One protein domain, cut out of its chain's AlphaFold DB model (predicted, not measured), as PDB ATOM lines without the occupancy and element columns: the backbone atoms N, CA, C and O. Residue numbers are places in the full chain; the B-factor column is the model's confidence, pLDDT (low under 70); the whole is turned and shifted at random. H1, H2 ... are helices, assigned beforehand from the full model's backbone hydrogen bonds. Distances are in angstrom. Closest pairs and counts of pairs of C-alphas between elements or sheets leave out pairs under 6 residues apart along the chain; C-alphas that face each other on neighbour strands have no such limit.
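Overview. This is residues 17 to 98 of the 98 residues of the protein "Ulp1 protease family carboxy-terminal domain protein" of Trifolium medium (UniProt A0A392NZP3). A small head, made of H1, the loops before and after it and the first part of H2, has a long arm, residues 70 to 98, that holds the end of H2 and then H3. Residues 17 to 23 also stick out. The 82 printed residues hold three named helices, H1, H2, H3, and no named strand; the class is all helix. The whole is extended, radius of gyration of the C-alphas 19.4 A, spanning 58 by 39 by 22 A.

Along the chain. Residues 17 to 37 hold no named element. H1 is residues 38 to 46, beginning at C-alpha (-28.505, -9.825, -15.302). H2 is residues 62 to 75, 19.7 A long. H3 is residues 77 to 96, 28.4 A, ending at C-alpha (-70.904, -2.682, -11.483).

Arrangement. H1 and H2 touch, closest C-alphas Asp 44 and Val 65, 6.4 A, at a steep tilt of 60 degrees. H2 and H3 are close but not clearly touching, closest C-alphas Leu 73 and Asn 79, 7.9 A, at a steep tilt of 46 degrees. H1 and H3 are apart. Every O i to N i+4 pair is within hydrogen-bond range in H1 and H2, and 14 of 16 in H3.

Size, cuts and confidence. The farthest C-alphas, Gln 57 and Asn 98, are 59.6 A apart. The printed part has no cut. The link H1 to H2 is long. Mean pLDDT of the printed part is 72.5, with 35 residues under 70, among them 24 to 34 and 49 to 59.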
ATOM      1  N   GLU A  17     -29.905   8.824   3.356       54.47
ATOM      2  CA  GLU A  17     -31.222   8.771   3.982       54.47
ATOM      3  C   GLU A  17     -32.185   9.604   3.131       54.47
ATOM      4  O   GLU A  17     -32.142  10.837   3.135       54.47
ATOM      5  N   ILE A  18     -33.052   8.940   2.363       58.72
ATOM      6  CA  ILE A  18     -34.211   9.595   1.746       58.72
ATOM      7  C   ILE A  18     -35.380   9.395   2.704       58.72
ATOM      8  O   ILE A  18     -36.060   8.376   2.662       58.72
ATOM      9  N   GLY A  19     -35.589  10.363   3.599       59.09
ATOM     10  CA  GLY A  19     -36.720  10.358   4.531       59.09
ATOM     11  C   GLY A  19     -36.774   9.120   5.430       59.09
ATOM     12  O   GLY A  19     -37.739   8.376   5.354       59.09
ATOM     13  N   GLU A  20     -35.750   8.909   6.262       68.62
ATOM     14  CA  GLU A  20     -35.615   7.773   7.203       68.62
ATOM     15  C   GLU A  20     -35.440   6.382   6.561       68.62
ATOM     16  O   GLU A  20     -35.173   5.416   7.275       68.62
ATOM     17  N   TRP A  21     -35.512   6.253   5.232       65.94
ATOM     18  CA  TRP A  21     -35.240   4.984   4.554       65.94
ATOM     19  C   TRP A  21     -33.738   4.821   4.292       65.94
ATOM     20  O   TRP A  21     -33.153   5.663   3.597       65.94
ATOM     21  N   PRO A  22     -33.100   3.750   4.799       66.56
ATOM     22  CA  PRO A  22     -31.710   3.463   4.482       66.56
ATOM     23  C   PRO A  22     -31.585   3.032   3.015       66.56
ATOM     24  O   PRO A  22     -32.305   2.150   2.548       66.56
ATOM     25  N   ILE A  23     -30.653   3.648   2.286       70.88
ATOM     26  CA  ILE A  23     -30.200   3.153   0.982       70.88
ATOM     27  C   ILE A  23     -28.926   2.345   1.201       70.88
ATOM     28  O   ILE A  23     -27.921   2.884   1.669       70.88
ATOM     29  N   GLU A  24     -28.967   1.070   0.825       69.12
ATOM     30  CA  GLU A  24     -27.834   0.152   0.907       69.12
ATOM     31  C   GLU A  24     -27.280  -0.151  -0.487       69.12
ATOM     32  O   GLU A  24     -28.024  -0.363  -1.448       69.12
ATOM     33  N   GLU A  25     -25.955  -0.156  -0.609       67.75
ATOM     34  CA  GLU A  25     -25.292  -0.617  -1.821       67.75
ATOM     35  C   GLU A  25     -25.301  -2.148  -1.866       67.75
ATOM     36  O   GLU A  25     -24.973  -2.825  -0.892       67.75
ATOM     37  N   ALA A  26     -25.617  -2.701  -3.036       65.12
ATOM     38  CA  ALA A  26     -25.494  -4.128  -3.274       65.12
ATOM     39  C   ALA A  26     -24.008  -4.545  -3.335       65.12
ATOM     40  O   ALA A  26     -23.334  -4.385  -4.354       65.12
ATOM     41  N   HIS A  27     -23.496  -5.105  -2.239       60.53
ATOM     42  CA  HIS A  27     -22.148  -5.670  -2.164       60.53
ATOM     43  C   HIS A  27     -22.118  -7.141  -2.623       60.53
ATOM     44  O   HIS A  27     -23.036  -7.907  -2.345       60.53
ATOM     45  N   GLY A  28     -21.036  -7.548  -3.303       58.22
ATOM     46  CA  GLY A  28     -20.814  -8.944  -3.722       58.22
ATOM     47  C   GLY A  28     -21.218  -9.290  -5.163       58.22
ATOM     48  O   GLY A  28     -21.195 -10.460  -5.528       58.22
ATOM     49  N   ILE A  29     -21.556  -8.309  -6.010       59.06
ATOM     50  CA  ILE A  29     -21.987  -8.561  -7.397       59.06
ATOM     51  C   ILE A  29     -20.789  -8.994  -8.271       59.06
ATOM     52  O   ILE A  29     -19.927  -8.162  -8.555       59.06
ATOM     53  N   PRO A  30     -20.728 -10.237  -8.789       57.50
ATOM     54  CA  PRO A  30     -19.614 -10.709  -9.611       57.50
ATOM     55  C   PRO A  30     -19.846 -10.531 -11.115       57.50
ATOM     56  O   PRO A  30     -19.018 -10.960 -11.915       57.50
ATOM     57  N   ASN A  31     -20.944  -9.902 -11.545       57.75
ATOM     58  CA  ASN A  31     -21.227  -9.746 -12.970       57.75
ATOM     59  C   ASN A  31     -20.621  -8.473 -13.571       57.75
ATOM     60  O   ASN A  31     -21.289  -7.679 -14.237       57.75
ATOM     61  N   CYS A  32     -19.338  -8.249 -13.315       57.56
ATOM     62  CA  CYS A  32     -18.616  -7.167 -13.961       57.56
ATOM     63  C   CYS A  32     -18.324  -7.567 -15.419       57.56
ATOM     64  O   CYS A  32     -17.495  -8.437 -15.677       57.56
ATOM     65  N   GLY A  33     -18.999  -6.926 -16.379       59.69
ATOM     66  CA  GLY A  33     -18.603  -6.938 -17.796       59.69
ATOM     67  C   GLY A  33     -19.539  -7.639 -18.787       59.69
ATOM     68  O   GLY A  33     -19.291  -7.536 -19.986       59.69
ATOM     69  N   HIS A  34     -20.616  -8.300 -18.344       64.69
ATOM     70  CA  HIS A  34     -21.558  -8.990 -19.240       64.69
ATOM     71  C   HIS A  34     -22.995  -8.877 -18.711       64.69
ATOM     72  O   HIS A  34     -23.223  -8.995 -17.517       64.69
ATOM     73  N   SER A  35     -23.991  -8.665 -19.577       72.19
ATOM     74  CA  SER A  35     -25.395  -8.477 -19.157       72.19
ATOM     75  C   SER A  35     -26.295  -9.697 -19.387       72.19
ATOM     76  O   SER A  35     -27.475  -9.662 -19.046       72.19
ATOM     77  N   ASN A  36     -25.764 -10.784 -19.958       80.38
ATOM     78  CA  ASN A  36     -26.556 -11.920 -20.457       80.38
ATOM     79  C   ASN A  36     -27.391 -12.634 -19.381       80.38
ATOM     80  O   ASN A  36     -28.428 -13.218 -19.688       80.38
ATOM     81  N   ASN A  37     -26.962 -12.573 -18.123       79.44
ATOM     82  CA  ASN A  37     -27.638 -13.192 -16.987       79.44
ATOM     83  C   ASN A  37     -28.054 -12.179 -15.910       79.44
ATOM     84  O   ASN A  37     -28.389 -12.579 -14.798       79.44
ATOM     85  N   ALA A  38     -28.100 -10.879 -16.238       80.31
ATOM     86  CA  ALA A  38     -28.505  -9.825 -15.302       80.31
ATOM     87  C   ALA A  38     -29.894 -10.084 -14.687       80.31
ATOM     88  O   ALA A  38     -30.088  -9.900 -13.492       80.31
ATOM     89  N   ALA A  39     -30.843 -10.593 -15.477       84.25
ATOM     90  CA  ALA A  39     -32.168 -10.947 -14.972       84.25
ATOM     91  C   ALA A  39     -32.138 -12.122 -13.978       84.25
ATOM     92  O   ALA A  39     -32.922 -12.145 -13.037       84.25
ATOM     93  N   VAL A  40     -31.232 -13.087 -14.161       85.75
ATOM     94  CA  VAL A  40     -31.127 -14.246 -13.258       85.75
ATOM     95  C   VAL A  40     -30.556 -13.825 -11.910       85.75
ATOM     96  O   VAL A  40     -31.018 -14.309 -10.886       85.75
ATOM     97  N   TRP A  41     -29.625 -12.870 -11.914       81.06
ATOM     98  CA  TRP A  41     -29.147 -12.220 -10.696       81.06
ATOM     99  C   TRP A  41     -30.276 -11.548  -9.918       81.06
ATOM    100  O   TRP A  41     -30.423 -11.793  -8.729       81.06
ATOM    101  N   VAL A  42     -31.110 -10.753 -10.594       81.00
ATOM    102  CA  VAL A  42     -32.242 -10.070  -9.947       81.00
ATOM    103  C   VAL A  42     -33.243 -11.068  -9.362       81.00
ATOM    104  O   VAL A  42     -33.731 -10.861  -8.257       81.00
ATOM    105  N   ILE A  43     -33.538 -12.156 -10.077       85.69
ATOM    106  CA  ILE A  43     -34.450 -13.200  -9.589       85.69
ATOM    107  C   ILE A  43     -33.894 -13.872  -8.331       85.69
ATOM    108  O   ILE A  43     -34.630 -14.040  -7.364       85.69
ATOM    109  N   ASP A  44     -32.608 -14.227  -8.336       81.50
ATOM    110  CA  ASP A  44     -31.948 -14.825  -7.173       81.50
ATOM    111  C   ASP A  44     -31.979 -13.866  -5.972       81.50
ATOM    112  O   ASP A  44     -32.252 -14.290  -4.857       81.50
ATOM    113  N   TRP A  45     -31.799 -12.559  -6.199       78.44
ATOM    114  CA  TRP A  45     -31.858 -11.540  -5.143       78.44
ATOM    115  C   TRP A  45     -33.240 -11.353  -4.536       78.44
ATOM    116  O   TRP A  45     -33.342 -11.186  -3.327       78.44
ATOM    117  N   ILE A  46     -34.299 -11.365  -5.349       78.69
ATOM    118  CA  ILE A  46     -35.676 -11.237  -4.846       78.69
ATOM    119  C   ILE A  46     -36.018 -12.398  -3.901       78.69
ATOM    120  O   ILE A  46     -36.792 -12.217  -2.967       78.69
ATOM    121  N   ASP A  47     -35.435 -13.575  -4.136       76.69
ATOM    122  CA  ASP A  47     -35.647 -14.775  -3.324       76.69
ATOM    123  C   ASP A  47     -34.726 -14.841  -2.085       76.69
ATOM    124  O   ASP A  47     -34.900 -15.708  -1.227       76.69
ATOM    125  N   MET A  48     -33.738 -13.945  -1.964       74.50
ATOM    126  CA  MET A  48     -32.883 -13.862  -0.778       74.50
ATOM    127  C   MET A  48     -33.612 -13.131   0.353       74.50
ATOM    128  O   MET A  48     -33.766 -11.916   0.342       74.50
ATOM    129  N   ASP A  49     -33.994 -13.889   1.378       62.47
ATOM    130  CA  ASP A  49     -34.697 -13.403   2.578       62.47
ATOM    131  C   ASP A  49     -33.842 -12.455   3.456       62.47
ATOM    132  O   ASP A  49     -34.343 -11.805   4.370       62.47
ATOM    133  N   GLN A  50     -32.530 -12.363   3.196       57.38
ATOM    134  CA  GLN A  50     -31.612 -11.452   3.885       57.38
ATOM    135  C   GLN A  50     -30.917 -10.533   2.880       57.38
ATOM    136  O   GLN A  50     -30.267 -11.001   1.943       57.38
ATOM    137  N   CYS A  51     -31.042  -9.221   3.103       54.91
ATOM    138  CA  CYS A  51     -30.400  -8.184   2.304       54.91
ATOM    139  C   CYS A  51     -28.891  -8.435   2.202       54.91
ATOM    140  O   CYS A  51     -28.213  -8.612   3.214       54.91
ATOM    141  N   PHE A  52     -28.411  -8.470   0.954       57.22
ATOM    142  CA  PHE A  52     -27.025  -8.332   0.504       57.22
ATOM    143  C   PHE A  52     -25.971  -8.620   1.577       57.22
ATOM    144  O   PHE A  52     -25.281  -7.714   2.045       57.22
ATOM    145  N   THR A  53     -25.807  -9.886   1.978       53.50
ATOM    146  CA  THR A  53     -24.687 -10.211   2.863       53.50
ATOM    147  C   THR A  53     -23.385  -9.905   2.114       53.50
ATOM    148  O   THR A  53     -23.127 -10.538   1.083       53.50
ATOM    149  N   PRO A  54     -22.529  -8.999   2.620       50.91
ATOM    150  CA  PRO A  54     -21.353  -8.499   1.899       50.91
ATOM    151  C   PRO A  54     -20.286  -9.575   1.624       50.91
ATOM    152  O   PRO A  54     -19.314  -9.323   0.916       50.91
ATOM    153  N   ASN A  55     -20.479 -10.784   2.158       50.66
ATOM    154  CA  ASN A  55     -19.569 -11.919   2.033       50.66
ATOM    155  C   ASN A  55     -19.948 -12.909   0.917       50.66
ATOM    156  O   ASN A  55     -19.261 -13.917   0.754       50.66
ATOM    157  N   LEU A  56     -21.005 -12.656   0.136       52.41
ATOM    158  CA  LEU A  56     -21.338 -13.479  -1.031       52.41
ATOM    159  C   LEU A  56     -20.437 -13.114  -2.224       52.41
ATOM    160  O   LEU A  56     -20.876 -12.545  -3.215       52.41
ATOM    161  N   GLN A  57     -19.156 -13.480  -2.154       52.28
ATOM    162  CA  GLN A  57     -18.354 -13.701  -3.363       52.28
ATOM    163  C   GLN A  57     -18.779 -15.045  -3.962       52.28
ATOM    164  O   GLN A  57     -18.168 -16.080  -3.702       52.28
ATOM    165  N   GLY A  58     -19.892 -15.048  -4.689       58.81
ATOM    166  CA  GLY A  58     -20.496 -16.270  -5.208       58.81
ATOM    167  C   GLY A  58     -20.618 -16.248  -6.721       58.81
ATOM    168  O   GLY A  58     -21.173 -15.318  -7.290       58.81
ATOM    169  N   GLU A  59     -20.145 -17.296  -7.383       67.50
ATOM    170  CA  GLU A  59     -20.558 -17.605  -8.750       67.50
ATOM    171  C   GLU A  59     -22.064 -17.933  -8.759       67.50
ATOM    172  O   GLU A  59     -22.519 -18.809  -8.015       67.50
ATOM    173  N   LEU A  60     -22.853 -17.236  -9.587       76.81
ATOM    174  CA  LEU A  60     -24.278 -17.534  -9.751       76.81
ATOM    175  C   LEU A  60     -24.442 -18.881 -10.446       76.81
ATOM    176  O   LEU A  60     -24.065 -19.049 -11.608       76.81
ATOM    177  N   LYS A  61     -25.101 -19.826  -9.775       82.19
ATOM    178  CA  LYS A  61     -25.509 -21.098 -10.385       82.19
ATOM    179  C   LYS A  61     -26.738 -20.889 -11.266       82.19
ATOM    180  O   LYS A  61     -27.835 -21.344 -10.947       82.19
ATOM    181  N   GLU A  62     -26.539 -20.210 -12.390       84.75
ATOM    182  CA  GLU A  62     -27.590 -19.700 -13.273       84.75
ATOM    183  C   GLU A  62     -28.648 -20.754 -13.633       84.75
ATOM    184  O   GLU A  62     -29.847 -20.508 -13.514       84.75
ATOM    185  N   ASN A  63     -28.212 -21.959 -14.008       88.50
ATOM    186  CA  ASN A  63     -29.121 -23.048 -14.370       88.50
ATOM    187  C   ASN A  63     -30.025 -23.473 -13.207       88.50
ATOM    188  O   ASN A  63     -31.195 -23.775 -13.424       88.50
ATOM    189  N   ILE A  64     -29.507 -23.473 -11.976       86.69
ATOM    190  CA  ILE A  64     -30.286 -23.839 -10.789       86.69
ATOM    191  C   ILE A  64     -31.351 -22.778 -10.525       86.69
ATOM    192  O   ILE A  64     -32.513 -23.130 -10.342       86.69
ATOM    193  N   VAL A  65     -30.982 -21.494 -10.572       87.50
ATOM    194  CA  VAL A  65     -31.926 -20.383 -10.369       87.50
ATOM    195  C   VAL A  65     -33.032 -20.418 -11.422       87.50
ATOM    196  O   VAL A  65     -34.214 -20.352 -11.083       87.50
ATOM    197  N   ARG A  66     -32.675 -20.609 -12.698       89.62
ATOM    198  CA  ARG A  66     -33.647 -20.711 -13.797       89.62
ATOM    199  C   ARG A  66     -34.610 -21.882 -13.605       89.62
ATOM    200  O   ARG A  66     -35.817 -21.692 -13.730       89.62
ATOM    201  N   VAL A  67     -34.100 -23.073 -13.281       90.81
ATOM    202  CA  VAL A  67     -34.933 -24.270 -13.068       90.81
ATOM    203  C   VAL A  67     -35.830 -24.110 -11.843       90.81
ATOM    204  O   VAL A  67     -37.020 -24.400 -11.937       90.81
ATOM    205  N   LYS A  68     -35.303 -23.603 -10.723       88.00
ATOM    206  CA  LYS A  68     -36.087 -23.334  -9.509       88.00
ATOM    207  C   LYS A  68     -37.214 -22.341  -9.794       88.00
ATOM    208  O   LYS A  68     -38.359 -22.594  -9.440       88.00
ATOM    209  N   THR A  69     -36.908 -21.254 -10.495       87.94
ATOM    210  CA  THR A  69     -37.894 -20.231 -10.872       87.94
ATOM    211  C   THR A  69     -38.966 -20.804 -11.787       87.94
ATOM    212  O   THR A  69     -40.150 -20.603 -11.543       87.94
ATOM    213  N   ALA A  70     -38.577 -21.567 -12.812       88.00
ATOM    214  CA  ALA A  70     -39.530 -22.223 -13.701       88.00
ATOM    215  C   ALA A  70     -40.434 -23.203 -12.937       88.00
ATOM    216  O   ALA A  70     -41.645 -23.185 -13.129       88.00
ATOM    217  N   ALA A  71     -39.869 -24.008 -12.030       83.50
ATOM    218  CA  ALA A  71     -40.641 -24.907 -11.179       83.50
ATOM    219  C   ALA A  71     -41.619 -24.137 -10.281       83.50
ATOM    220  O   ALA A  71     -42.784 -24.505 -10.217       83.50
ATOM    221  N   ASN A  72     -41.186 -23.036  -9.662       82.69
ATOM    222  CA  ASN A  72     -42.051 -22.181  -8.851       82.69
ATOM    223  C   ASN A  72     -43.163 -21.516  -9.672       82.69
ATOM    224  O   ASN A  72     -44.263 -21.360  -9.172       82.69
ATOM    225  N   LEU A  73     -42.917 -21.130 -10.924       82.50
ATOM    226  CA  LEU A  73     -43.960 -20.561 -11.785       82.50
ATOM    227  C   LEU A  73     -44.972 -21.620 -12.239       82.50
ATOM    228  O   LEU A  73     -46.167 -21.351 -12.315       82.50
ATOM    229  N   VAL A  74     -44.505 -22.834 -12.532       81.19
ATOM    230  CA  VAL A  74     -45.361 -23.939 -12.991       81.19
ATOM    231  C   VAL A  74     -46.146 -24.572 -11.840       81.19
ATOM    232  O   VAL A  74     -47.299 -24.949 -12.019       81.19
ATOM    233  N   LEU A  75     -45.537 -24.701 -10.664       78.12
ATOM    234  CA  LEU A  75     -46.112 -25.386  -9.500       78.12
ATOM    235  C   LEU A  75     -46.596 -24.423  -8.410       78.12
ATOM    236  O   LEU A  75     -47.089 -24.866  -7.378       78.12
ATOM    237  N   GLY A  76     -46.388 -23.121  -8.586       70.31
ATOM    238  CA  GLY A  76     -46.656 -22.136  -7.551       70.31
ATOM    239  C   GLY A  76     -48.132 -21.813  -7.391       70.31
ATOM    240  O   GLY A  76     -48.930 -21.920  -8.321       70.31
ATOM    241  N   LEU A  77     -48.432 -21.280  -6.206       63.56
ATOM    242  CA  LEU A  77     -49.738 -20.775  -5.776       63.56
ATOM    243  C   LEU A  77     -50.393 -19.803  -6.770       63.56
ATOM    244  O   LEU A  77     -51.605 -19.635  -6.741       63.56
ATOM    245  N   TYR A  78     -49.619 -19.168  -7.653       61.50
ATOM    246  CA  TYR A  78     -50.136 -18.264  -8.681       61.50
ATOM    247  C   TYR A  78     -51.085 -18.947  -9.670       61.50
ATOM    248  O   TYR A  78     -52.039 -18.308 -10.107       61.50
ATOM    249  N   ASN A  79     -50.878 -20.229  -9.987       64.19
ATOM    250  CA  ASN A  79     -51.800 -20.963 -10.858       64.19
ATOM    251  C   ASN A  79     -53.136 -21.251 -10.152       64.19
ATOM    252  O   ASN A  79     -54.188 -21.194 -10.786       64.19
ATOM    253  N   ASP A  80     -53.109 -21.452  -8.833       66.25
ATOM    254  CA  ASP A  80     -54.319 -21.623  -8.020       66.25
ATOM    255  C   ASP A  80     -55.032 -20.276  -7.783       66.25
ATOM    256  O   ASP A  80     -56.256 -20.178  -7.893       66.25
ATOM    257  N   MET A  81     -54.271 -19.205  -7.525       70.31
ATOM    258  CA  MET A  81     -54.793 -17.846  -7.335       70.31
ATOM    259  C   MET A  81     -55.351 -17.233  -8.617       70.31
ATOM    260  O   MET A  81     -56.237 -16.390  -8.521       70.31
ATOM    261  N   TRP A  82     -54.873 -17.633  -9.799       69.31
ATOM    262  CA  TRP A  82     -55.393 -17.121 -11.070       69.31
ATOM    263  C   TRP A  82     -56.904 -17.340 -11.182       69.31
ATOM    264  O   TRP A  82     -57.644 -16.397 -11.452       69.31
ATOM    265  N   THR A  83     -57.358 -18.563 -10.899       74.38
ATOM    266  CA  THR A  83     -58.782 -18.922 -10.946       74.38
ATOM    267  C   THR A  83     -59.588 -18.088  -9.953       74.38
ATOM    268  O   THR A  83     -60.603 -17.505 -10.322       74.38
ATOM    269  N   PHE A  84     -59.091 -17.949  -8.720       81.75
ATOM    270  CA  PHE A  84     -59.725 -17.129  -7.688       81.75
ATOM    271  C   PHE A  84     -59.826 -15.648  -8.091       81.75
ATOM    272  O   PHE A  84     -60.889 -15.044  -7.974       81.75
ATOM    273  N   ILE A  85     -58.740 -15.063  -8.605       81.38
ATOM    274  CA  ILE A  85     -58.708 -13.665  -9.055       81.38
ATOM    275  C   ILE A  85     -59.674 -13.462 -10.225       81.38
ATOM    276  O   ILE A  85     -60.387 -12.462 -10.262       81.38
ATOM    277  N   GLU A  86     -59.717 -14.393 -11.179       81.44
ATOM    278  CA  GLU A  86     -60.603 -14.304 -12.339       81.44
ATOM    279  C   GLU A  86     -62.086 -14.383 -11.939       81.44
ATOM    280  O   GLU A  86     -62.908 -13.621 -12.457       81.44
ATOM    281  N   GLU A  87     -62.436 -15.270 -11.005       85.50
ATOM    282  CA  GLU A  87     -63.793 -15.401 -10.462       85.50
ATOM    283  C   GLU A  87     -64.219 -14.163  -9.666       85.50
ATOM    284  O   GLU A  87     -65.295 -13.608  -9.917       85.50
ATOM    285  N   GLU A  88     -63.360 -13.683  -8.767       86.88
ATOM    286  CA  GLU A  88     -63.633 -12.500  -7.948       86.88
ATOM    287  C   GLU A  88     -63.789 -11.251  -8.820       86.88
ATOM    288  O   GLU A  88     -64.720 -10.461  -8.651       86.88
ATOM    289  N   ALA A  89     -62.932 -11.098  -9.830       85.25
ATOM    290  CA  ALA A  89     -63.018  -9.965 -10.730       85.25
ATOM    291  C   ALA A  89     -64.311 -10.001 -11.568       85.25
ATOM    292  O   ALA A  89     -64.981  -8.976 -11.696       85.25
ATOM    293  N   LYS A  90     -64.729 -11.172 -12.078       86.81
ATOM    294  CA  LYS A  90     -66.026 -11.330 -12.773       86.81
ATOM    295  C   LYS A  90     -67.211 -10.975 -11.871       86.81
ATOM    296  O   LYS A  90     -68.133 -10.306 -12.338       86.81
ATOM    297  N   SER A  91     -67.180 -11.388 -10.602       90.19
ATOM    298  CA  SER A  91     -68.200 -11.047  -9.600       90.19
ATOM    299  C   SER A  91     -68.310  -9.530  -9.408       90.19
ATOM    300  O   SER A  91     -69.390  -8.952  -9.552       90.19
ATOM    301  N   LEU A  92     -67.173  -8.860  -9.193       88.25
ATOM    302  CA  LEU A  92     -67.107  -7.407  -9.027       88.25
ATOM    303  C   LEU A  92     -67.572  -6.653 -10.281       88.25
ATOM    304  O   LEU A  92     -68.330  -5.689 -10.171       88.25
ATOM    305  N   TRP A  93     -67.190  -7.102 -11.480       83.81
ATOM    306  CA  TRP A  93     -67.669  -6.499 -12.729       83.81
ATOM    307  C   TRP A  93     -69.177  -6.679 -12.935       83.81
ATOM    308  O   TRP A  93     -69.838  -5.753 -13.403       83.81
ATOM    309  N   GLY A  94     -69.738  -7.828 -12.550       80.06
ATOM    310  CA  GLY A  94     -71.183  -8.071 -12.587       80.06
ATOM    311  C   GLY A  94     -71.978  -7.184 -11.622       80.06
ATOM    312  O   GLY A  94     -73.114  -6.819 -11.923       80.06
ATOM    313  N   LEU A  95     -71.381  -6.793 -10.494       73.69
ATOM    314  CA  LEU A  95     -71.971  -5.851  -9.535       73.69
ATOM    315  C   LEU A  95     -71.948  -4.395 -10.022       73.69
ATOM    316  O   LEU A  95     -72.784  -3.610  -9.597       73.69
ATOM    317  N   ILE A  96     -71.008  -4.034 -10.899       71.38
ATOM    318  CA  ILE A  96     -70.904  -2.682 -11.483       71.38
ATOM    319  C   ILE A  96     -71.842  -2.516 -12.693       71.38
ATOM    320  O   ILE A  96     -72.228  -1.399 -13.031       71.38
ATOM    321  N   ALA A  97     -72.187  -3.614 -13.369       61.25
ATOM    322  CA  ALA A  97     -73.014  -3.612 -14.575       61.25
ATOM    323  C   ALA A  97     -74.536  -3.690 -14.315       61.25
ATOM    324  O   ALA A  97     -75.302  -3.631 -15.279       61.25
ATOM    325  N   ASN A  98     -74.964  -3.821 -13.052       50.44
ATOM    326  CA  ASN A  98     -76.364  -3.778 -12.601       50.44
ATOM    327  C   ASN A  98     -76.621  -2.530 -11.751       50.44
ATOM    328  O   ASN A  98     -77.782  -2.064 -11.751       50.44
TER     329      ASN A  98